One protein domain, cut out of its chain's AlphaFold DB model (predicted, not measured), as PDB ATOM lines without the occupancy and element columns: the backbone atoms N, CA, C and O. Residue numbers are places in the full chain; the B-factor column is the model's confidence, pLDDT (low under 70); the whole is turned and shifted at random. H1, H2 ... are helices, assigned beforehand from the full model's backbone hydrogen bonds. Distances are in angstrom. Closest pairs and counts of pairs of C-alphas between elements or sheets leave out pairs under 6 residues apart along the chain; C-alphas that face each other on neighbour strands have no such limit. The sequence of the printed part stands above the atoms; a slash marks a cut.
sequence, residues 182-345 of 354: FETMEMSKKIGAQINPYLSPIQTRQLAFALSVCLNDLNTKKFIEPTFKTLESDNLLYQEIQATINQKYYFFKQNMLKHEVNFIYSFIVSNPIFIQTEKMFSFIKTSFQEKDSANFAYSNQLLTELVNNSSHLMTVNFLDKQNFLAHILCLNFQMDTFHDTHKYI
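What this domain is: This is residues 182 to 345 of the 354 residues of the protein "Mga domain-containing protein" of Carnobacterium maltaromaticum (UniProt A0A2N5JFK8). Two lobes of helices stand end to end along the longest axis: H1, H2, H3 and H4 form one, H5, H6 and H7 the other, and the last turn of H4 meets H5 and H7 between them. The printed part has 164 residues with eight named helices, H1 to H8 in order, and no named strand: all helix, mostly crossed. It is compact, with a radius of gyration of the C-alphas of 16.9 A, and its outline is elongated, 57 by 34 by 29 A.

How they stand to each other: Start at H7, residues 318 to 337; with residues 325 to 333 it touches H6, residues 294 to 309, a helical hairpin at 40 degrees, the closest C-alphas being Ser 299 and Leu 329, 5.9 A. H5, residues 278 to 289, touches H7 with residues 281 to 285 alone, closest at C-alphas Phe 281 and Ala 326, 5.8 A. The hub H4, residues 254 to 269, only just touches H7, with 3 pairs of C-alphas within 8 A. Beyond, H4 touches H3, residues 236 to 248, closest at C-alphas Gln 242 and Val 261, 5.6 A. H1, residues 182 to 195, touches residues 204 to 212 of H2, residues 201 to 219, closest at C-alphas Ser 188 and Ala 208, 5.2 A. Every O i to N i+4 pair is within hydrogen-bond range in H2, H3, H5, H6 and H7, against 8 of 10 in H1 and 10 of 12 in H4; H8, residues 342 to 345, is too short for one.

Where its parts are: Find C-alpha 182 at (198.349, 217.075, 210.373), where H1 begins. H7 runs 28.1 A and H2 25.7 A; H8 ends at C-alpha 345, (201.767, 240.575, 241.512).

The domain as a whole: The farthest C-alphas, Phe 251 and Ser 311, are 58.2 A apart. The printed part has no cut; the H2 to H3 link is long. Model confidence is low in 30 residues, among them 340 to 345.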
ATOM      1  N   PHE A 182     199.430 218.052 210.372       96.75
ATOM      2  CA  PHE A 182     198.349 217.075 210.373       96.75
ATOM      3  C   PHE A 182     198.502 216.089 211.534       96.75
ATOM      4  O   PHE A 182     197.587 215.926 212.338       96.75
ATOM      5  N   GLU A 183     199.685 215.499 211.676       96.69
ATOM      6  CA  GLU A 183     200.009 214.560 212.744       96.69
ATOM      7  C   GLU A 183     199.823 215.197 214.128       96.69
ATOM      8  O   GLU A 183     199.209 214.603 215.016       96.69
ATOM      9  N   THR A 184     200.293 216.433 214.314       97.06
ATOM     10  CA  THR A 184     200.185 217.120 215.609       97.06
ATOM     11  C   THR A 184     198.747 217.518 215.930       97.06
ATOM     12  O   THR A 184     198.326 217.455 217.086       97.06
ATOM     13  N   MET A 185     197.958 217.878 214.916       97.25
ATOM     14  CA  MET A 185     196.526 218.117 215.079       97.25
ATOM     15  C   MET A 185     195.786 216.832 215.482       97.25
ATOM     16  O   MET A 185     194.919 216.892 216.352       97.25
ATOM     17  N   GLU A 186     196.147 215.669 214.932       96.56
ATOM     18  CA  GLU A 186     195.575 214.379 215.350       96.56
ATOM     19  C   GLU A 186     195.965 214.015 216.791       96.56
ATOM     20  O   GLU A 186     195.096 213.650 217.588       96.56
ATOM     21  N   MET A 187     197.232 214.212 217.181       97.19
ATOM     22  CA  MET A 187     197.669 214.066 218.580       97.19
ATOM     23  C   MET A 187     196.859 214.973 219.514       97.19
ATOM     24  O   MET A 187     196.379 214.533 220.560       97.19
ATOM     25  N   SER A 188     196.661 216.233 219.120       96.56
ATOM     26  CA  SER A 188     195.878 217.195 219.890       96.56
ATOM     27  C   SER A 188     194.418 216.772 220.044       96.56
ATOM     28  O   SER A 188     193.863 216.946 221.125       96.56
ATOM     29  N   LYS A 189     193.775 216.241 218.997       95.38
ATOM     30  CA  LYS A 189     192.392 215.744 219.084       95.38
ATOM     31  C   LYS A 189     192.295 214.537 220.010       95.38
ATOM     32  O   LYS A 189     191.377 214.470 220.822       95.38
ATOM     33  N   LYS A 190     193.258 213.615 219.919       95.44
ATOM     34  CA  LYS A 190     193.316 212.408 220.749       95.44
ATOM     35  C   LYS A 190     193.422 212.748 222.238       95.44
ATOM     36  O   LYS A 190     192.585 212.309 223.019       95.44
ATOM     37  N   ILE A 191     194.384 213.597 222.611       95.06
ATOM     38  CA  ILE A 191     194.519 214.121 223.984       95.06
ATOM     39  C   ILE A 191     193.257 214.891 224.380       95.06
ATOM     40  O   ILE A 191     192.698 214.717 225.463       95.06
ATOM     41  N   GLY A 192     192.788 215.731 223.465       92.06
ATOM     42  CA  GLY A 192     191.648 216.600 223.660       92.06
ATOM     43  C   GLY A 192     190.335 215.888 223.979       92.06
ATOM     44  O   GLY A 192     189.548 216.397 224.775       92.06
ATOM     45  N   ALA A 193     190.128 214.680 223.453       91.94
ATOM     46  CA  ALA A 193     188.949 213.868 223.739       91.94
ATOM     47  C   ALA A 193     188.795 213.522 225.236       91.94
ATOM     48  O   ALA A 193     187.670 213.325 225.701       91.94
ATOM     49  N   GLN A 194     189.895 213.504 226.003       91.12
ATOM     50  CA  GLN A 194     189.857 213.299 227.458       91.12
ATOM     51  C   GLN A 194     189.382 214.542 228.225       91.12
ATOM     52  O   GLN A 194     188.806 214.419 229.306       91.12
ATOM     53  N   ILE A 195     189.580 215.732 227.651       85.44
ATOM     54  CA  ILE A 195     189.127 217.029 228.179       85.44
ATOM     55  C   ILE A 195     187.641 217.218 227.852       85.44
ATOM     56  O   ILE A 195     186.795 217.413 228.731       85.44
ATOM     57  N   ASN A 196     187.340 217.170 226.554       83.94
ATOM     58  CA  ASN A 196     186.023 217.340 225.966       83.94
ATOM     59  C   ASN A 196     186.020 216.677 224.574       83.94
ATOM     60  O   ASN A 196     186.785 217.109 223.709       83.94
ATOM     61  N   PRO A 197     185.145 215.691 224.300       82.44
ATOM     62  CA  PRO A 197     185.012 215.102 222.963       82.44
ATOM     63  C   PRO A 197     184.726 216.123 221.850       82.44
ATOM     64  O   PRO A 197     184.997 215.853 220.684       82.44
ATOM     65  N   TYR A 198     184.204 217.299 222.210       81.81
ATOM     66  CA  TYR A 198     183.855 218.387 221.301       81.81
ATOM     67  C   TYR A 198     184.712 219.636 221.537       81.81
ATOM     68  O   TYR A 198     184.186 220.750 221.589       81.81
ATOM     69  N   LEU A 199     186.029 219.476 221.709       84.75
ATOM     70  CA  LEU A 199     186.928 220.631 221.705       84.75
ATOM     71  C   LEU A 199     186.721 221.473 220.445       84.75
ATOM     72  O   LEU A 199     186.710 220.975 219.318       84.75
ATOM     73  N   SER A 200     186.612 222.780 220.647       91.00
ATOM     74  CA  SER A 200     186.542 223.739 219.555       91.00
ATOM     75  C   SER A 200     187.817 223.697 218.692       91.00
ATOM     76  O   SER A 200     188.900 223.327 219.174       91.00
ATOM     77  N   PRO A 201     187.743 224.155 217.428       94.00
ATOM     78  CA  PRO A 201     188.921 224.282 216.570       94.00
ATOM     79  C   PRO A 201     190.031 225.141 217.194       94.00
ATOM     80  O   PRO A 201     191.205 224.819 217.052       94.00
ATOM     81  N   ILE A 202     189.658 226.192 217.935       92.81
ATOM     82  CA  ILE A 202     190.588 227.093 218.632       92.81
ATOM     83  C   ILE A 202     191.344 226.345 219.732       92.81
ATOM     84  O   ILE A 202     192.571 226.393 219.771       92.81
ATOM     85  N   GLN A 203     190.630 225.625 220.602       92.94
ATOM     86  CA  GLN A 203     191.253 224.850 221.680       92.94
ATOM     87  C   GLN A 203     192.172 223.755 221.122       92.94
ATOM     88  O   GLN A 203     193.293 223.585 221.598       92.94
ATOM     89  N   THR A 204     191.720 223.054 220.077       95.19
ATOM     90  CA  THR A 204     192.523 222.029 219.394       95.19
ATOM     91  C   THR A 204     193.795 222.641 218.804       95.19
ATOM     92  O   THR A 204     194.888 222.126 219.002       95.19
ATOM     93  N   ARG A 205     193.695 223.792 218.128       96.50
ATOM     94  CA  ARG A 205     194.862 224.482 217.561       96.50
ATOM     95  C   ARG A 205     195.846 224.944 218.636       96.50
ATOM     96  O   ARG A 205     197.049 224.787 218.455       96.50
ATOM     97  N   GLN A 206     195.356 225.491 219.751       94.94
ATOM     98  CA  GLN A 206     196.208 225.919 220.866       94.94
ATOM     99  C   GLN A 206     196.986 224.754 221.477       94.94
ATOM    100  O   GLN A 206     198.186 224.883 221.721       94.94
ATOM    101  N   LEU A 207     196.325 223.615 221.696       95.94
ATOM    102  CA  LEU A 207     196.990 222.414 222.192       95.94
ATOM    103  C   LEU A 207     197.994 221.874 221.162       95.94
ATOM    104  O   LEU A 207     199.119 221.545 221.532       95.94
ATOM    105  N   ALA A 208     197.651 221.873 219.872       97.50
ATOM    106  CA  ALA A 208     198.588 221.508 218.813       97.50
ATOM    107  C   ALA A 208     199.830 222.418 218.789       97.50
ATOM    108  O   ALA A 208     200.937 221.923 218.622       97.50
ATOM    109  N   PHE A 209     199.690 223.728 219.019       97.50
ATOM    110  CA  PHE A 209     200.836 224.643 219.104       97.50
ATOM    111  C   PHE A 209     201.731 224.333 220.306       97.50
ATOM    112  O   PHE A 209     202.954 224.315 220.166       97.50
ATOM    113  N   ALA A 210     201.139 224.054 221.471       96.56
ATOM    114  CA  ALA A 210     201.896 223.675 222.662       96.56
ATOM    115  C   ALA A 210     202.649 222.351 222.473       96.56
ATOM    116  O   ALA A 210     203.822 222.244 222.845       96.56
ATOM    117  N   LEU A 211     202.002 221.371 221.832       97.06
ATOM    118  CA  LEU A 211     202.650 220.132 221.412       97.06
ATOM    119  C   LEU A 211     203.812 220.440 220.474       97.06
ATOM    120  O   LEU A 211     204.930 220.040 220.772       97.06
ATOM    121  N   SER A 212     203.598 221.203 219.402       97.38
ATOM    122  CA  SER A 212     204.642 221.517 218.423       97.38
ATOM    123  C   SER A 212     205.883 222.157 219.021       97.38
ATOM    124  O   SER A 212     206.990 221.814 218.610       97.38
ATOM    125  N   VAL A 213     205.729 223.045 220.004       96.56
ATOM    126  CA  VAL A 213     206.873 223.620 220.723       96.56
ATOM    127  C   VAL A 213     207.673 222.528 221.442       96.56
ATOM    128  O   VAL A 213     208.895 222.473 221.302       96.56
ATOM    129  N   CYS A 214     207.002 221.606 222.138       93.88
ATOM    130  CA  CYS A 214     207.668 220.480 222.803       93.88
ATOM    131  C   CYS A 214     208.300 219.508 221.804       93.88
ATOM    132  O   CYS A 214     209.447 219.100 221.973       93.88
ATOM    133  N   LEU A 215     207.578 219.163 220.735       93.69
ATOM    134  CA  LEU A 215     208.049 218.230 219.715       93.69
ATOM    135  C   LEU A 215     209.273 218.770 218.973       93.69
ATOM    136  O   LEU A 215     210.207 218.022 218.700       93.69
ATOM    137  N   ASN A 216     209.302 220.071 218.686       92.69
ATOM    138  CA  ASN A 216     210.449 220.726 218.066       92.69
ATOM    139  C   ASN A 216     211.707 220.614 218.947       92.69
ATOM    140  O   ASN A 216     212.789 220.277 218.464       92.69
ATOM    141  N   ASP A 217     211.570 220.824 220.256       89.12
ATOM    142  CA  ASP A 217     212.683 220.668 221.194       89.12
ATOM    143  C   ASP A 217     213.121 219.203 221.339       89.12
ATOM    144  O   ASP A 217     214.321 218.919 221.250       89.12
ATOM    145  N   LEU A 218     212.175 218.263 221.426       89.44
ATOM    146  CA  LEU A 218     212.454 216.824 221.456       89.44
ATOM    147  C   LEU A 218     213.169 216.332 220.193       89.44
ATOM    148  O   LEU A 218     214.155 215.596 220.292       89.44
ATOM    149  N   ASN A 219     212.749 216.793 219.012       88.06
ATOM    150  CA  ASN A 219     213.411 216.502 217.734       88.06
ATOM    151  C   ASN A 219     214.870 216.972 217.725       88.06
ATOM    152  O   ASN A 219     215.713 216.408 217.029       88.06
ATOM    153  N   THR A 220     215.189 217.969 218.546       84.75
ATOM    154  CA  THR A 220     216.545 218.490 218.703       84.75
ATOM    155  C   THR A 220     217.232 218.083 220.007       84.75
ATOM    156  O   THR A 220     218.287 218.631 220.332       84.75
ATOM    157  N   LYS A 221     216.675 217.091 220.719       83.88
ATOM    158  CA  LYS A 221     217.195 216.516 221.971       83.88
ATOM    159  C   LYS A 221     217.359 217.531 223.110       83.88
ATOM    160  O   LYS A 221     218.232 217.364 223.961       83.88
ATOM    161  N   LYS A 222     216.535 218.580 223.125       83.88
ATOM    162  CA  LYS A 222     216.406 219.500 224.257       83.88
ATOM    163  C   LYS A 222     215.234 219.049 225.123       83.88
ATOM    164  O   LYS A 222     214.108 218.998 224.643       83.88
ATOM    165  N   PHE A 223     215.508 218.729 226.380       84.94
ATOM    166  CA  PHE A 223     214.520 218.210 227.328       84.94
ATOM    167  C   PHE A 223     214.263 219.225 228.433       84.94
ATOM    168  O   PHE A 223     215.163 219.990 228.777       84.94
ATOM    169  N   ILE A 224     213.061 219.193 229.002       83.44
ATOM    170  CA  ILE A 224     212.753 219.952 230.220       83.44
ATOM    171  C   ILE A 224     213.564 219.406 231.400       83.44
ATOM    172  O   ILE A 224     213.752 218.194 231.543       83.44
ATOM    173  N   GLU A 225     214.050 220.314 232.243       81.50
ATOM    174  CA  GLU A 225     214.855 219.985 233.409       81.50
ATOM    175  C   GLU A 225     214.046 219.197 234.456       81.50
ATOM    176  O   GLU A 225     212.856 219.458 234.657       81.50
ATOM    177  N   PRO A 226     214.685 218.282 235.212       74.25
ATOM    178  CA  PRO A 226     214.002 217.515 236.250       74.25
ATOM    179  C   PRO A 226     213.395 218.343 237.387       74.25
ATOM    180  O   PRO A 226     212.527 217.853 238.104       74.25
ATOM    181  N   THR A 227     213.866 219.578 237.561       72.88
ATOM    182  CA  THR A 227     213.383 220.534 238.563       72.88
ATOM    183  C   THR A 227     211.994 221.078 238.248       72.88
ATOM    184  O   THR A 227     211.349 221.618 239.144       72.88
ATOM    185  N   PHE A 228     211.503 220.923 237.012       75.50
ATOM    186  CA  PHE A 228     210.150 221.334 236.665       75.50
ATOM    187  C   PHE A 228     209.117 220.519 237.452       75.50
ATOM    188  O   PHE A 228     209.144 219.283 237.451       75.50
ATOM    189  N   LYS A 229     208.195 221.231 238.110       68.25
ATOM    190  CA  LYS A 229     207.193 220.683 239.031       68.25
ATOM    191  C   LYS A 229     206.445 219.511 238.387       68.25
ATOM    192  O   LYS A 229     205.755 219.665 237.381       68.25
ATOM    193  N   THR A 230     206.556 218.329 238.985       64.56
ATOM    194  CA  THR A 230     205.842 217.132 238.529       64.56
ATOM    195  C   THR A 230     204.390 217.204 238.985       64.56
ATOM    196  O   THR A 230     204.110 217.298 240.179       64.56
ATOM    197  N   LEU A 231     203.445 217.174 238.049       65.94
ATOM    198  CA  LEU A 231     202.011 217.003 238.300       65.94
ATOM    199  C   LEU A 231     201.583 215.608 237.856       65.94
ATOM    200  O   LEU A 231     200.604 215.439 237.131       65.94
ATOM    201  N   GLU A 232     202.354 214.604 238.263       66.56
ATOM    202  CA  GLU A 232     201.938 213.227 238.051       66.56
ATOM    203  C   GLU A 232     200.559 213.032 238.659       66.56
ATOM    204  O   GLU A 232     200.335 213.343 239.827       66.56
ATOM    205  N   SER A 233     199.642 212.572 237.823       68.25
ATOM    206  CA  SER A 233     198.283 212.272 238.215       68.25
ATOM    207  C   SER A 233     197.877 210.993 237.511       68.25
ATOM    208  O   SER A 233     198.150 210.815 236.325       68.25
ATOM    209  N   ASP A 234     197.170 210.124 238.219       73.75
ATOM    210  CA  ASP A 234     196.651 208.877 237.654       73.75
ATOM    211  C   ASP A 234     195.395 209.097 236.793       73.75
ATOM    212  O   ASP A 234     194.692 208.150 236.438       73.75
ATOM    213  N   ASN A 235     195.080 210.349 236.443       83.94
ATOM    214  CA  ASN A 235     193.915 210.653 235.632       83.94
ATOM    215  C   ASN A 235     194.115 210.317 234.145       83.94
ATOM    216  O   ASN A 235     195.225 210.273 233.610       83.94
ATOM    217  N   LEU A 236     192.985 210.120 233.461       88.44
ATOM    218  CA  LEU A 236     192.944 209.717 232.054       88.44
ATOM    219  C   LEU A 236     193.620 210.727 231.117       88.44
ATOM    220  O   LEU A 236     194.199 210.326 230.112       88.44
ATOM    221  N   LEU A 237     193.575 212.024 231.437       90.94
ATOM    222  CA  LEU A 237     194.229 213.053 230.630       90.94
ATOM    223  C   LEU A 237     195.754 212.893 230.679       90.94
ATOM    224  O   LEU A 237     196.398 212.866 229.632       90.94
ATOM    225  N   TYR A 238     196.330 212.743 231.872       91.12
ATOM    226  CA  TYR A 238     197.767 212.540 232.042       91.12
ATOM    227  C   TYR A 238     198.240 211.262 231.333       91.12
ATOM    228  O   TYR A 238     199.225 211.288 230.590       91.12
ATOM    229  N   GLN A 239     197.495 210.163 231.491       92.25
ATOM    230  CA  GLN A 239     197.781 208.887 230.828       92.25
ATOM    231  C   GLN A 239     197.725 208.997 229.298       92.25
ATOM    232  O   GLN A 239     198.599 208.463 228.616       92.25
ATOM    233  N   GLU A 240     196.749 209.718 228.741       95.31
ATOM    234  CA  GLU A 240     196.631 209.909 227.292       95.31
ATOM    235  C   GLU A 240     197.767 210.769 226.725       95.31
ATOM    236  O   GLU A 240     198.324 210.440 225.673       95.31
ATOM    237  N   ILE A 241     198.158 211.842 227.425       95.38
ATOM    238  CA  ILE A 241     199.322 212.659 227.048       95.38
ATOM    239  C   ILE A 241     200.578 211.782 227.050       95.38
ATOM    240  O   ILE A 241     201.330 211.772 226.073       95.38
ATOM    241  N   GLN A 242     200.779 211.007 228.119       94.44
ATOM    242  CA  GLN A 242     201.915 210.103 228.258       94.44
ATOM    243  C   GLN A 242     201.949 209.055 227.146       94.44
ATOM    244  O   GLN A 242     202.984 208.890 226.501       94.44
ATOM    245  N   ALA A 243     200.833 208.375 226.881       94.81
ATOM    246  CA  ALA A 243     200.728 207.380 225.822       94.81
ATOM    247  C   ALA A 243     201.022 207.992 224.446       94.81
ATOM    248  O   ALA A 243     201.783 207.421 223.666       94.81
ATOM    249  N   THR A 244     200.474 209.174 224.166       96.25
ATOM    250  CA  THR A 244     200.630 209.868 222.882       96.25
ATOM    251  C   THR A 244     202.074 210.322 222.638       96.25
ATOM    252  O   THR A 244     202.619 210.085 221.559       96.25
ATOM    253  N   ILE A 245     202.737 210.911 223.641       94.25
ATOM    254  CA  ILE A 245     204.146 211.325 223.532       94.25
ATOM    255  C   ILE A 245     205.068 210.100 223.455       94.25
ATOM    256  O   ILE A 245     205.937 210.041 222.582       94.25
ATOM    257  N   ASN A 246     204.863 209.096 224.313       93.00
ATOM    258  CA  ASN A 246     205.683 207.883 224.330       93.00
ATOM    259  C   ASN A 246     205.548 207.072 223.039       93.00
ATOM    260  O   ASN A 246     206.527 206.480 222.601       93.00
ATOM    261  N   GLN A 247     204.367 207.048 222.417       93.00
ATOM    262  CA  GLN A 247     204.165 206.371 221.135       93.00
ATOM    263  C   GLN A 247     205.042 206.990 220.040       93.00
ATOM    264  O   GLN A 247     205.699 206.265 219.294       93.00
ATOM    265  N   LYS A 248     205.088 208.324 219.959       92.31
ATOM    266  CA  LYS A 248     205.890 209.037 218.957       92.31
ATOM    267  C   LYS A 248     207.391 208.962 219.246       92.31
ATOM    268  O   LYS A 248     208.193 208.796 218.332       92.31
ATOM    269  N   TYR A 249     207.772 209.043 220.519       91.06
ATOM    270  CA  TYR A 249     209.166 209.083 220.966       91.06
ATOM    271  C   TYR A 249     209.594 207.817 221.716       91.06
ATOM    272  O   TYR A 249     210.366 207.880 222.672       91.06
ATOM    273  N   TYR A 250     209.135 206.651 221.258       88.25
ATOM    274  CA  TYR A 250     209.351 205.352 221.916       88.25
ATOM    275  C   TYR A 250     210.830 204.986 222.134       88.25
ATOM    276  O   TYR A 250     211.150 204.140 222.966       88.25
ATOM    277  N   PHE A 251     211.739 205.608 221.379       88.94
ATOM    278  CA  PHE A 251     213.185 205.411 221.467       88.94
ATOM    279  C   PHE A 251     213.851 206.194 222.615       88.94
ATOM    280  O   PHE A 251     214.996 205.900 222.963       88.94
ATOM    281  N   PHE A 252     213.177 207.185 223.212       88.12
ATOM    282  CA  PHE A 252     213.673 207.889 224.396       88.12
ATOM    283  C   PHE A 252     213.272 207.166 225.689       88.12
ATOM    284  O   PHE A 252     212.244 206.499 225.775       88.12
ATOM    285  N   LYS A 253     214.091 207.312 226.739       82.94
ATOM    286  CA  LYS A 253     213.775 206.754 228.063       82.94
ATOM    287  C   LYS A 253     212.542 207.453 228.638       82.94
ATOM    288  O   LYS A 253     212.502 208.681 228.676       82.94
ATOM    289  N   GLN A 254     211.602 206.685 229.190       79.31
ATOM    290  CA  GLN A 254     210.353 207.219 229.755       79.31
ATOM    291  C   GLN A 254     210.583 208.296 230.827       79.31
ATOM    292  O   GLN A 254     209.888 209.306 230.836       79.31
ATOM    293  N   ASN A 255     211.611 208.143 231.670       79.44
ATOM    294  CA  ASN A 255     211.952 209.153 232.679       79.44
ATOM    295  C   ASN A 255     212.318 210.518 232.069       79.44
ATOM    296  O   ASN A 255     212.093 211.533 232.713       79.44
ATOM    297  N   MET A 256     212.846 210.562 230.839       80.12
ATOM    298  CA  MET A 256     213.146 211.825 230.148       80.12
ATOM    299  C   MET A 256     211.872 212.469 229.591       80.12
ATOM    300  O   MET A 256     211.697 213.676 229.690       80.12
ATOM    301  N   LEU A 257     210.954 211.659 229.052       88.44
ATOM    302  CA  LEU A 257     209.676 212.129 228.507       88.44
ATOM    303  C   LEU A 257     208.689 212.563 229.597       88.44
ATOM    304  O   LEU A 257     207.752 213.309 229.336       88.44
ATOM    305  N   LYS A 258     208.906 212.136 230.839       88.31
ATOM    306  CA  LYS A 258     208.069 212.484 231.986       88.31
ATOM    307  C   LYS A 258     207.894 213.996 232.171       88.31
ATOM    308  O   LYS A 258     206.786 214.456 232.427       88.31
ATOM    309  N   HIS A 259     208.959 214.781 232.024       87.88
ATOM    310  CA  HIS A 259     208.887 216.239 232.185       87.88
ATOM    311  C   HIS A 259     208.152 216.919 231.019       87.88
ATOM    312  O   HIS A 259     207.461 217.914 231.217       87.88
ATOM    313  N   GLU A 260     208.202 216.316 229.833       90.62
ATOM    314  CA  GLU A 260     207.462 216.738 228.639       90.62
ATOM    315  C   GLU A 260     205.953 216.543 228.825       90.62
ATOM    316  O   GLU A 260     205.156 217.447 228.569       90.62
ATOM    317  N   VAL A 261     205.568 215.374 229.347       92.56
ATOM    318  CA  VAL A 261     204.182 215.057 229.721       92.56
ATOM    319  C   VAL A 261     203.685 216.039 230.777       92.56
ATOM    320  O   VAL A 261     202.615 216.622 230.608       92.56
ATOM    321  N   ASN A 262     204.481 216.278 231.825       90.06
ATOM    322  CA  ASN A 262     204.141 217.230 232.880       90.06
ATOM    323  C   ASN A 262     203.933 218.646 232.347       90.06
ATOM    324  O   ASN A 262     203.009 219.322 232.790       90.06
ATOM    325  N   PHE A 263     204.750 219.104 231.398       92.00
ATOM    326  CA  PHE A 263     204.575 220.425 230.802       92.00
ATOM    327  C   PHE A 263     203.267 220.538 230.021       92.00
ATOM    328  O   PHE A 263     202.519 221.487 230.246       92.00
ATOM    329  N   ILE A 264     202.952 219.573 229.150       93.94
ATOM    330  CA  ILE A 264     201.697 219.595 228.382       93.94
ATOM    331  C   ILE A 264     200.489 219.495 229.313       93.94
ATOM    332  O   ILE A 264     199.527 220.245 229.153       93.94
ATOM    333  N   TYR A 265     200.554 218.620 230.318       91.81
ATOM    334  CA  TYR A 265     199.511 218.512 231.329       91.81
ATOM    335  C   TYR A 265     199.318 219.842 232.067       91.81
ATOM    336  O   TYR A 265     198.201 220.356 232.111       91.81
ATOM    337  N   SER A 266     200.413 220.445 232.547       88.00
ATOM    338  CA  SER A 266     200.406 221.750 233.218       88.00
ATOM    339  C   SER A 266     199.817 222.838 232.326       88.00
ATOM    340  O   SER A 266     198.953 223.577 232.775       88.00
ATOM    341  N   PHE A 267     200.213 222.895 231.051       90.44
ATOM    342  CA  PHE A 267     199.686 223.852 230.078       90.44
ATOM    343  C   PHE A 267     198.166 223.735 229.907       90.44
ATOM    344  O   PHE A 267     197.487 224.751 229.770       90.44
ATOM    345  N   ILE A 268     197.623 222.514 229.911       90.19
ATOM    346  CA  ILE A 268     196.180 222.279 229.778       90.19
ATOM    347  C   ILE A 268     195.443 222.702 231.052       90.19
ATOM    348  O   ILE A 268     194.489 223.476 230.976       90.19
ATOM    349  N   VAL A 269     195.875 222.231 232.228       85.56
ATOM    350  CA  VAL A 269     195.176 222.527 233.494       85.56
ATOM    351  C   VAL A 269     195.364 223.974 233.959       85.56
ATOM    352  O   VAL A 269     194.564 224.464 234.752       85.56
ATOM    353  N   SER A 270     196.379 224.677 233.443       83.38
ATOM    354  CA  SER A 270     196.648 226.097 233.700       83.38
ATOM    355  C   SER A 270     196.093 227.041 232.627       83.38
ATOM    356  O   SER A 270     196.457 228.216 232.619       83.38
ATOM    357  N   ASN A 271     195.316 226.556 231.655       85.25
ATOM    358  CA  ASN A 271     194.772 227.414 230.607       85.25
ATOM    359  C   ASN A 271     193.236 227.472 230.696       85.25
ATOM    360  O   ASN A 271     192.566 226.480 230.384       85.25
ATOM    361  N   PRO A 272     192.667 228.644 231.057       82.44
ATOM    362  CA  PRO A 272     191.231 228.824 231.251       82.44
ATOM    363  C   PRO A 272     190.355 228.390 230.082       82.44
ATOM    364  O   PRO A 272     189.208 228.001 230.280       82.44
ATOM    365  N   ILE A 273     190.897 228.392 228.861       83.50
ATOM    366  CA  ILE A 273     190.145 227.981 227.678       83.50
ATOM    367  C   ILE A 273     189.627 226.540 227.781       83.50
ATOM    368  O   ILE A 273     188.624 226.222 227.150       83.50
ATOM    369  N   PHE A 274     190.282 225.665 228.553       83.50
ATOM    370  CA  PHE A 274     189.893 224.261 228.686       83.50
ATOM    371  C   PHE A 274     188.920 224.010 229.851       83.50
ATOM    372  O   PHE A 274     188.367 222.918 229.941       83.50
ATOM    373  N   ILE A 275     188.630 224.997 230.708       74.50
ATOM    374  CA  ILE A 275     187.766 224.858 231.903       74.50
ATOM    375  C   ILE A 275     186.276 224.957 231.541       74.50
ATOM    376  O   ILE A 275     185.515 225.745 232.094       74.50
ATOM    377  N   GLN A 276     185.845 224.183 230.552       68.69
ATOM    378  CA  GLN A 276     184.458 224.204 230.075       68.69
ATOM    379  C   GLN A 276     183.699 222.919 230.413       68.69
ATOM    380  O   GLN A 276     182.526 222.793 230.074       68.69
ATOM    381  N   THR A 277     184.351 221.953 231.066       68.56
ATOM    382  CA  THR A 277     183.749 220.664 231.414       68.56
ATOM    383  C   THR A 277     183.950 220.330 232.889       68.56
ATOM    384  O   THR A 277     184.987 220.639 233.478       68.56
ATOM    385  N   GLU A 278     182.983 219.618 233.475       68.56
ATOM    386  CA  GLU A 278     183.095 219.087 234.842       68.56
ATOM    387  C   GLU A 278     184.316 218.166 235.007       68.56
ATOM    388  O   GLU A 278     184.951 218.158 236.060       68.56
ATOM    389  N   LYS A 279     184.700 217.435 233.947       76.31
ATOM    390  CA  LYS A 279     185.929 216.623 233.919       76.31
ATOM    391  C   LYS A 279     187.184 217.474 234.100       76.31
ATOM    392  O   LYS A 279     188.082 217.096 234.839       76.31
ATOM    393  N   MET A 280     187.254 218.634 233.453       77.69
ATOM    394  CA  MET A 280     188.392 219.535 233.629       77.69
ATOM    395  C   MET A 280     188.423 220.154 235.014       77.69
ATOM    396  O   MET A 280     189.500 220.270 235.599       77.69
ATOM    397  N   PHE A 281     187.258 220.477 235.579       72.81
ATOM    398  CA  PHE A 281     187.189 220.883 236.977       72.81
ATOM    399  C   PHE A 281     187.708 219.790 237.912       72.81
ATOM    400  O   PHE A 281     188.485 220.101 238.813       72.81
ATOM    401  N   SER A 282     187.340 218.522 237.699       73.69
ATOM    402  CA  SER A 282     187.842 217.429 238.534       73.69
ATOM    403  C   SER A 282     189.347 217.222 238.365       73.69
ATOM    404  O   SER A 282     190.033 217.084 239.369       73.69
ATOM    405  N   PHE A 283     189.895 217.305 237.148       76.50
ATOM    406  CA  PHE A 283     191.345 217.217 236.930       76.50
ATOM    407  C   PHE A 283     192.110 218.346 237.619       76.50
ATOM    408  O   PHE A 283     193.090 218.075 238.313       76.50
ATOM    409  N   ILE A 284     191.644 219.592 237.478       74.50
ATOM    410  CA  ILE A 284     192.176 220.762 238.188       74.50
ATOM    411  C   ILE A 284     192.112 220.469 239.687       74.50
ATOM    412  O   ILE A 284     193.143 220.361 240.343       74.50
ATOM    413  N   LYS A 285     190.915 220.223 240.224       71.75
ATOM    414  CA  LYS A 285     190.694 219.998 241.652       71.75
ATOM    415  C   LYS A 285     191.573 218.882 242.223       71.75
ATOM    416  O   LYS A 285     192.244 219.138 243.214       71.75
ATOM    417  N   THR A 286     191.623 217.698 241.612       72.50
ATOM    418  CA  THR A 286     192.466 216.580 242.075       72.50
ATOM    419  C   THR A 286     193.943 216.970 242.077       72.50
ATOM    420  O   THR A 286     194.620 216.784 243.084       72.50
ATOM    421  N   SER A 287     194.415 217.625 241.009       68.88
ATOM    422  CA  SER A 287     195.807 218.092 240.905       68.88
ATOM    423  C   SER A 287     196.195 219.084 242.011       68.88
ATOM    424  O   SER A 287     197.370 219.165 242.375       68.88
ATOM    425  N   PHE A 288     195.224 219.841 242.543       64.12
ATOM    426  CA  PHE A 288     195.432 220.838 243.601       64.12
ATOM    427  C   PHE A 288     195.156 220.325 245.017       64.12
ATOM    428  O   PHE A 288     195.796 220.806 245.953       64.12
ATOM    429  N   GLN A 289     194.237 219.369 245.182       61.81
ATOM    430  CA  GLN A 289     193.880 218.782 246.477       61.81
ATOM    431  C   GLN A 289     194.946 217.822 246.999       61.81
ATOM    432  O   GLN A 289     195.211 217.817 248.193       61.81
ATOM    433  N   GLU A 290     195.599 217.053 246.125       56.53
ATOM    434  CA  GLU A 290     196.640 216.099 246.539       56.53
ATOM    435  C   GLU A 290     197.922 216.778 247.054       56.53
ATOM    436  O   GLU A 290     198.819 216.103 247.552       56.53
ATOM    437  N   LYS A 291     198.032 218.108 246.935       56.47
ATOM    438  CA  LYS A 291     199.288 218.836 247.158       56.47
ATOM    439  C   LYS A 291     199.303 219.813 248.331       56.47
ATOM    440  O   LYS A 291     200.318 220.491 248.469       56.47
ATOM    441  N   ASP A 292     198.219 219.946 249.106       54.69
ATOM    442  CA  ASP A 292     198.097 220.948 250.190       54.69
ATOM    443  C   ASP A 292     198.663 222.324 249.787       54.69
ATOM    444  O   ASP A 292     199.361 223.013 250.533       54.69
ATOM    445  N   SER A 293     198.439 222.706 248.526       64.50
ATOM    446  CA  SER A 293     199.146 223.849 247.966       64.50
ATOM    447  C   SER A 293     198.589 225.145 248.552       64.50
ATOM    448  O   SER A 293     197.370 225.323 248.629       64.50
ATOM    449  N   ALA A 294     199.473 226.088 248.893       66.19
ATOM    450  CA  ALA A 294     199.081 227.439 249.301       66.19
ATOM    451  C   ALA A 294     198.107 228.078 248.290       66.19
ATOM    452  O   ALA A 294     197.165 228.759 248.681       66.19
ATOM    453  N   ASN A 295     198.257 227.754 247.000       65.62
ATOM    454  CA  ASN A 295     197.361 228.184 245.924       65.62
ATOM    455  C   ASN A 295     195.935 227.645 246.074       65.62
ATOM    456  O   ASN A 295     194.981 228.379 245.819       65.62
ATOM    457  N   PHE A 296     195.758 226.389 246.491       67.56
ATOM    458  CA  PHE A 296     194.431 225.823 246.741       67.56
ATOM    459  C   PHE A 296     193.768 226.475 247.958       67.56
ATOM    460  O   PHE A 296     192.601 226.861 247.887       67.56
ATOM    461  N   ALA A 297     194.523 226.647 249.048       70.12
ATOM    462  CA  ALA A 297     194.047 227.329 250.250       70.12
ATOM    463  C   ALA A 297     193.634 228.779 249.943       70.12
ATOM    464  O   ALA A 297     192.502 229.165 250.225       70.12
ATOM    465  N   TYR A 298     194.503 229.532 249.264       73.62
ATOM    466  CA  TYR A 298     194.249 230.910 248.851       73.62
ATOM    467  C   TYR A 298     193.040 231.025 247.914       73.62
ATOM    468  O   TYR A 298     192.168 231.860 248.128       73.62
ATOM    469  N   SER A 299     192.922 230.142 246.915       72.25
ATOM    470  CA  SER A 299     191.783 230.155 245.980       72.25
ATOM    471  C   SER A 299     190.447 229.903 246.684       72.25
ATOM    472  O   SER A 299     189.448 230.545 246.360       72.25
ATOM    473  N   ASN A 300     190.421 228.992 247.662       71.38
ATOM    474  CA  ASN A 300     189.226 228.737 248.469       71.38
ATOM    475  C   ASN A 300     188.907 229.899 249.411       71.38
ATOM    476  O   ASN A 300     187.732 230.228 249.583       71.38
ATOM    477  N   GLN A 301     189.922 230.529 250.008       76.25
ATOM    478  CA  GLN A 301     189.726 231.707 250.847       76.25
ATOM    479  C   GLN A 301     189.149 232.863 250.022       76.25
ATOM    480  O   GLN A 301     188.118 233.412 250.400       76.25
ATOM    481  N   LEU A 302     189.725 233.145 248.850       75.50
ATOM    482  CA  LEU A 302     189.247 234.179 247.933       75.50
ATOM    483  C   LEU A 302     187.794 233.934 247.502       75.50
ATOM    484  O   LEU A 302     186.976 234.851 247.527       75.50
ATOM    485  N   LEU A 303     187.442 232.692 247.147       73.06
ATOM    486  CA  LEU A 303     186.053 232.328 246.851       73.06
ATOM    487  C   LEU A 303     185.134 232.607 248.048       73.06
ATOM    488  O   LEU A 303     184.046 233.154 247.875       73.06
ATOM    489  N   THR A 304     185.563 232.214 249.248       73.31
ATOM    490  CA  THR A 304     184.780 232.374 250.480       73.31
ATOM    491  C   THR A 304     184.541 233.848 250.793       73.31
ATOM    492  O   THR A 304     183.404 234.243 251.045       73.31
ATOM    493  N   GLU A 305     185.580 234.678 250.715       77.62
ATOM    494  CA  GLU A 305     185.487 236.124 250.916       77.62
ATOM    495  C   GLU A 305     184.583 236.788 249.874       77.62
ATOM    496  O   GLU A 305     183.712 237.578 250.236       77.62
ATOM    497  N   LEU A 306     184.717 236.426 248.593       73.25
ATOM    498  CA  LEU A 306     183.863 236.952 247.528       73.25
ATOM    499  C   LEU A 306     182.390 236.609 247.760       73.25
ATOM    500  O   LEU A 306     181.541 237.495 247.665       73.25
ATOM    501  N   VAL A 307     182.072 235.356 248.098       70.38
ATOM    502  CA  VAL A 307     180.689 234.921 248.369       70.38
ATOM    503  C   VAL A 307     180.118 235.614 249.607       70.38
ATOM    504  O   VAL A 307     178.962 236.035 249.579       70.38
ATOM    505  N   ASN A 308     180.910 235.769 250.669       72.31
ATOM    506  CA  ASN A 308     180.458 236.391 251.915       72.31
ATOM    507  C   ASN A 308     180.254 237.909 251.782       72.31
ATOM    508  O   ASN A 308     179.327 238.453 252.378       72.31
ATOM    509  N   ASN A 309     181.079 238.591 250.982       70.00
ATOM    510  CA  ASN A 309     181.043 240.050 250.833       70.00
ATOM    511  C   ASN A 309     180.106 240.546 249.723       70.00
ATOM    512  O   ASN A 309     179.959 241.753 249.534       70.00
ATOM    513  N   SER A 310     179.446 239.648 248.989       67.56
ATOM    514  CA  SER A 310     178.515 240.033 247.930       67.56
ATOM    515  C   SER A 310     177.180 239.303 248.063       67.56
ATOM    516  O   SER A 310     176.999 238.146 247.680       67.56
ATOM    517  N   SER A 311     176.186 240.031 248.574       64.62
ATOM    518  CA  SER A 311     174.809 239.551 248.755       64.62
ATOM    519  C   SER A 311     174.201 238.975 247.468       64.62
ATOM    520  O   SER A 311     173.419 238.029 247.528       64.62
ATOM    521  N   HIS A 312     174.613 239.483 246.303       65.69
ATOM    522  CA  HIS A 312     174.205 238.991 244.984       65.69
ATOM    523  C   HIS A 312     174.850 237.651 244.578       65.69
ATOM    524  O   HIS A 312     174.255 236.917 243.790       65.69
ATOM    525  N   LEU A 313     176.034 237.293 245.099       64.06
ATOM    526  CA  LEU A 313     176.682 236.006 244.791       64.06
ATOM    527  C   LEU A 313     176.208 234.867 245.704       64.06
ATOM    528  O   LEU A 313     176.376 233.691 245.368       64.06
ATOM    529  N   MET A 314     175.547 235.179 246.824       61.56
ATOM    530  CA  MET A 314     174.951 234.158 247.692       61.56
ATOM    531  C   MET A 314     173.914 233.304 246.948       61.56
ATOM    532  O   MET A 314     173.887 232.087 247.146       61.56
ATOM    533  N   THR A 315     173.152 233.905 246.026       68.00
ATOM    534  CA  THR A 315     172.107 233.249 245.218       68.00
ATOM    535  C   THR A 315     172.619 232.519 243.974       68.00
ATOM    536  O   THR A 315     171.833 231.859 243.297       68.00
ATOM    537  N   VAL A 316     173.911 232.626 243.648       70.38
ATOM    538  CA  VAL A 316     174.505 231.913 242.507       70.38
ATOM    539  C   VAL A 316     174.465 230.409 242.776       70.38
ATOM    540  O   VAL A 316     174.747 229.956 243.892       70.38
ATOM    541  N   ASN A 317     174.088 229.629 241.760       77.31
ATOM    542  CA  ASN A 317     173.961 228.183 241.899       77.31
ATOM    543  C   ASN A 317     175.332 227.526 242.178       77.31
ATOM    544  O   ASN A 317     176.399 228.114 241.989       77.31
ATOM    545  N   PHE A 318     175.303 226.287 242.662       72.94
ATOM    546  CA  PHE A 318     176.511 225.558 243.041       72.94
ATOM    547  C   PHE A 318     177.485 225.342 241.873       72.94
ATOM    548  O   PHE A 318     178.695 225.448 242.062       72.94
ATOM    549  N   LEU A 319     176.964 225.075 240.673       70.75
ATOM    550  CA  LEU A 319     177.768 224.793 239.487       70.75
ATOM    551  C   LEU A 319     178.558 226.029 239.035       70.75
ATOM    552  O   LEU A 319     179.751 225.937 238.767       70.75
ATOM    553  N   ASP A 320     177.930 227.200 239.042       74.31
ATOM    554  CA  ASP A 320     178.572 228.470 238.706       74.31
ATOM    555  C   ASP A 320     179.656 228.840 239.727       74.31
ATOM    556  O   ASP A 320     180.741 229.281 239.346       74.31
ATOM    557  N   LYS A 321     179.420 228.577 241.022       72.50
ATOM    558  CA  LYS A 321     180.446 228.734 242.069       72.50
ATOM    559  C   LYS A 321     181.637 227.796 241.841       72.50
ATOM    560  O   LYS A 321     182.781 228.218 242.004       72.50
ATOM    561  N   GLN A 322     181.391 226.548 241.436       71.44
ATOM    562  CA  GLN A 322     182.458 225.601 241.099       71.44
ATOM    563  C   GLN A 322     183.238 226.016 239.854       71.44
ATOM    564  O   GLN A 322     184.466 225.986 239.874       71.44
ATOM    565  N   ASN A 323     182.549 226.456 238.801       73.56
ATOM    566  CA  ASN A 323     183.188 226.960 237.590       73.56
ATOM    567  C   ASN A 323     184.063 228.174 237.903       73.56
ATOM    568  O   ASN A 323     185.208 228.236 237.463       73.56
ATOM    569  N   PHE A 324     183.573 229.112 238.708       76.88
ATOM    570  CA  PHE A 324     184.354 230.271 239.124       76.88
ATOM    571  C   PHE A 324     185.604 229.873 239.929       76.88
ATOM    572  O   PHE A 324     186.707 230.322 239.613       76.88
ATOM    573  N   LEU A 325     185.470 228.954 240.895       75.75
ATOM    574  CA  LEU A 325     186.612 228.404 241.636       75.75
ATOM    575  C   LEU A 325     187.629 227.724 240.710       75.75
ATOM    576  O   LEU A 325     188.832 227.892 240.886       75.75
ATOM    577  N   ALA A 326     187.153 226.975 239.714       76.44
ATOM    578  CA  ALA A 326     187.995 226.322 238.719       76.44
ATOM    579  C   ALA A 326     188.868 227.333 237.966       76.44
ATOM    580  O   ALA A 326     190.065 227.109 237.797       76.44
ATOM    581  N   HIS A 327     188.277 228.460 237.560       79.69
ATOM    582  CA  HIS A 327     188.986 229.538 236.875       79.69
ATOM    583  C   HIS A 327     190.031 230.194 237.783       79.69
ATOM    584  O   HIS A 327     191.162 230.386 237.341       79.69
ATOM    585  N   ILE A 328     189.701 230.471 239.050       77.81
ATOM    586  CA  ILE A 328     190.665 231.015 240.022       77.81
ATOM    587  C   ILE A 328     191.837 230.048 240.226       77.81
ATOM    588  O   ILE A 328     192.991 230.458 240.125       77.81
ATOM    589  N   LEU A 329     191.554 228.766 240.478       76.81
ATOM    590  CA  LEU A 329     192.582 227.740 240.676       76.81
ATOM    591  C   LEU A 329     193.499 227.622 239.459       76.81
ATOM    592  O   LEU A 329     194.717 227.573 239.602       76.81
ATOM    593  N   CYS A 330     192.913 227.611 238.265       80.56
ATOM    594  CA  CYS A 330     193.648 227.547 237.012       80.56
ATOM    595  C   CYS A 330     194.567 228.755 236.815       80.56
ATOM    596  O   CYS A 330     195.741 228.573 236.493       80.56
ATOM    597  N   LEU A 331     194.062 229.972 237.048       77.94
ATOM    598  CA  LEU A 331     194.857 231.194 236.946       77.94
ATOM    599  C   LEU A 331     195.986 231.194 237.976       77.94
ATOM    600  O   LEU A 331     197.138 231.359 237.592       77.94
ATOM    601  N   ASN A 332     195.698 230.917 239.249       75.62
ATOM    602  CA  ASN A 332     196.722 230.845 240.294       75.62
ATOM    603  C   ASN A 332     197.799 229.808 239.971       75.62
ATOM    604  O   ASN A 332     198.987 230.055 240.164       75.62
ATOM    605  N   PHE A 333     197.403 228.667 239.414       76.69
ATOM    606  CA  PHE A 333     198.354 227.663 238.969       76.69
ATOM    607  C   PHE A 333     199.185 228.105 237.768       76.69
ATOM    608  O   PHE A 333     200.381 227.821 237.715       76.69
ATOM    609  N   GLN A 334     198.575 228.809 236.817       79.94
ATOM    610  CA  GLN A 334     199.294 229.415 235.708       79.94
ATOM    611  C   GLN A 334     200.366 230.374 236.230       79.94
ATOM    612  O   GLN A 334     201.477 230.328 235.719       79.94
ATOM    613  N   MET A 335     200.062 231.175 237.258       75.88
ATOM    614  CA  MET A 335     201.021 232.105 237.866       75.88
ATOM    615  C   MET A 335     202.158 231.400 238.615       75.88
ATOM    616  O   MET A 335     203.307 231.813 238.518       75.88
ATOM    617  N   ASP A 336     201.844 230.327 239.343       75.31
ATOM    618  CA  ASP A 336     202.819 229.516 240.088       75.31
ATOM    619  C   ASP A 336     203.741 228.702 239.169       75.31
ATOM    620  O   ASP A 336     204.907 228.477 239.476       75.31
ATOM    621  N   THR A 337     203.216 228.246 238.030       77.88
ATOM    622  CA  THR A 337     203.947 227.365 237.104       77.88
ATOM    623  C   THR A 337     204.678 228.144 236.021       77.88
ATOM    624  O   THR A 337     205.744 227.732 235.564       77.88
ATOM    625  N   PHE A 338     204.104 229.260 235.575       81.81
ATOM    626  CA  PHE A 338     204.605 230.058 234.465       81.81
ATOM    627  C   PHE A 338     204.780 231.513 234.906       81.81
ATOM    628  O   PHE A 338     203.822 232.201 235.257       81.81
ATOM    629  N   HIS A 339     206.015 232.010 234.839       70.81
ATOM    630  CA  HIS A 339     206.403 233.298 235.420       70.81
ATOM    631  C   HIS A 339     205.862 234.534 234.674       70.81
ATOM    632  O   HIS A 339     206.107 235.643 235.138       70.81
ATOM    633  N   ASP A 340     205.057 234.371 233.607       65.38
ATOM    634  CA  ASP A 340     204.415 235.432 232.781       65.38
ATOM    635  C   ASP A 340     203.556 236.437 233.590       65.38
ATOM    636  O   ASP A 340     202.965 237.365 233.044       65.38
ATOM    637  N   THR A 341     203.446 236.257 234.907       51.66
ATOM    638  CA  THR A 341     202.589 237.049 235.797       51.66
ATOM    639  C   THR A 341     203.302 237.629 237.019       51.66
ATOM    640  O   THR A 341     202.727 238.498 237.668       51.66
ATOM    641  N   HIS A 342     204.548 237.242 237.327       44.38
ATOM    642  CA  HIS A 342     205.183 237.646 238.593       44.38
ATOM    643  C   HIS A 342     205.395 239.156 238.723       44.38
ATOM    644  O   HIS A 342     205.149 239.705 239.794       44.38
ATOM    645  N   LYS A 343     205.710 239.857 237.627       42.97
ATOM    646  CA  LYS A 343     205.841 241.323 237.667       42.97
ATOM    647  C   LYS A 343     204.527 242.061 237.953       42.97
ATOM    648  O   LYS A 343     204.578 243.174 238.443       42.97
ATOM    649  N   TYR A 344     203.363 241.462 237.682       38.91
ATOM    650  CA  TYR A 344     202.070 242.096 237.977       38.91
ATOM    651  C   TYR A 344     201.612 241.889 239.426       38.91
ATOM    652  O   TYR A 344     200.782 242.652 239.907       38.91
ATOM    653  N   ILE A 345     202.132 240.868 240.118       38.16
ATOM    654  CA  ILE A 345     201.767 240.575 241.512       38.16
ATOM    655  C   ILE A 345     202.652 241.357 242.483       38.16
ATOM    656  O   ILE A 345     202.148 241.810 243.499       38.16
TER     657      ILE A 345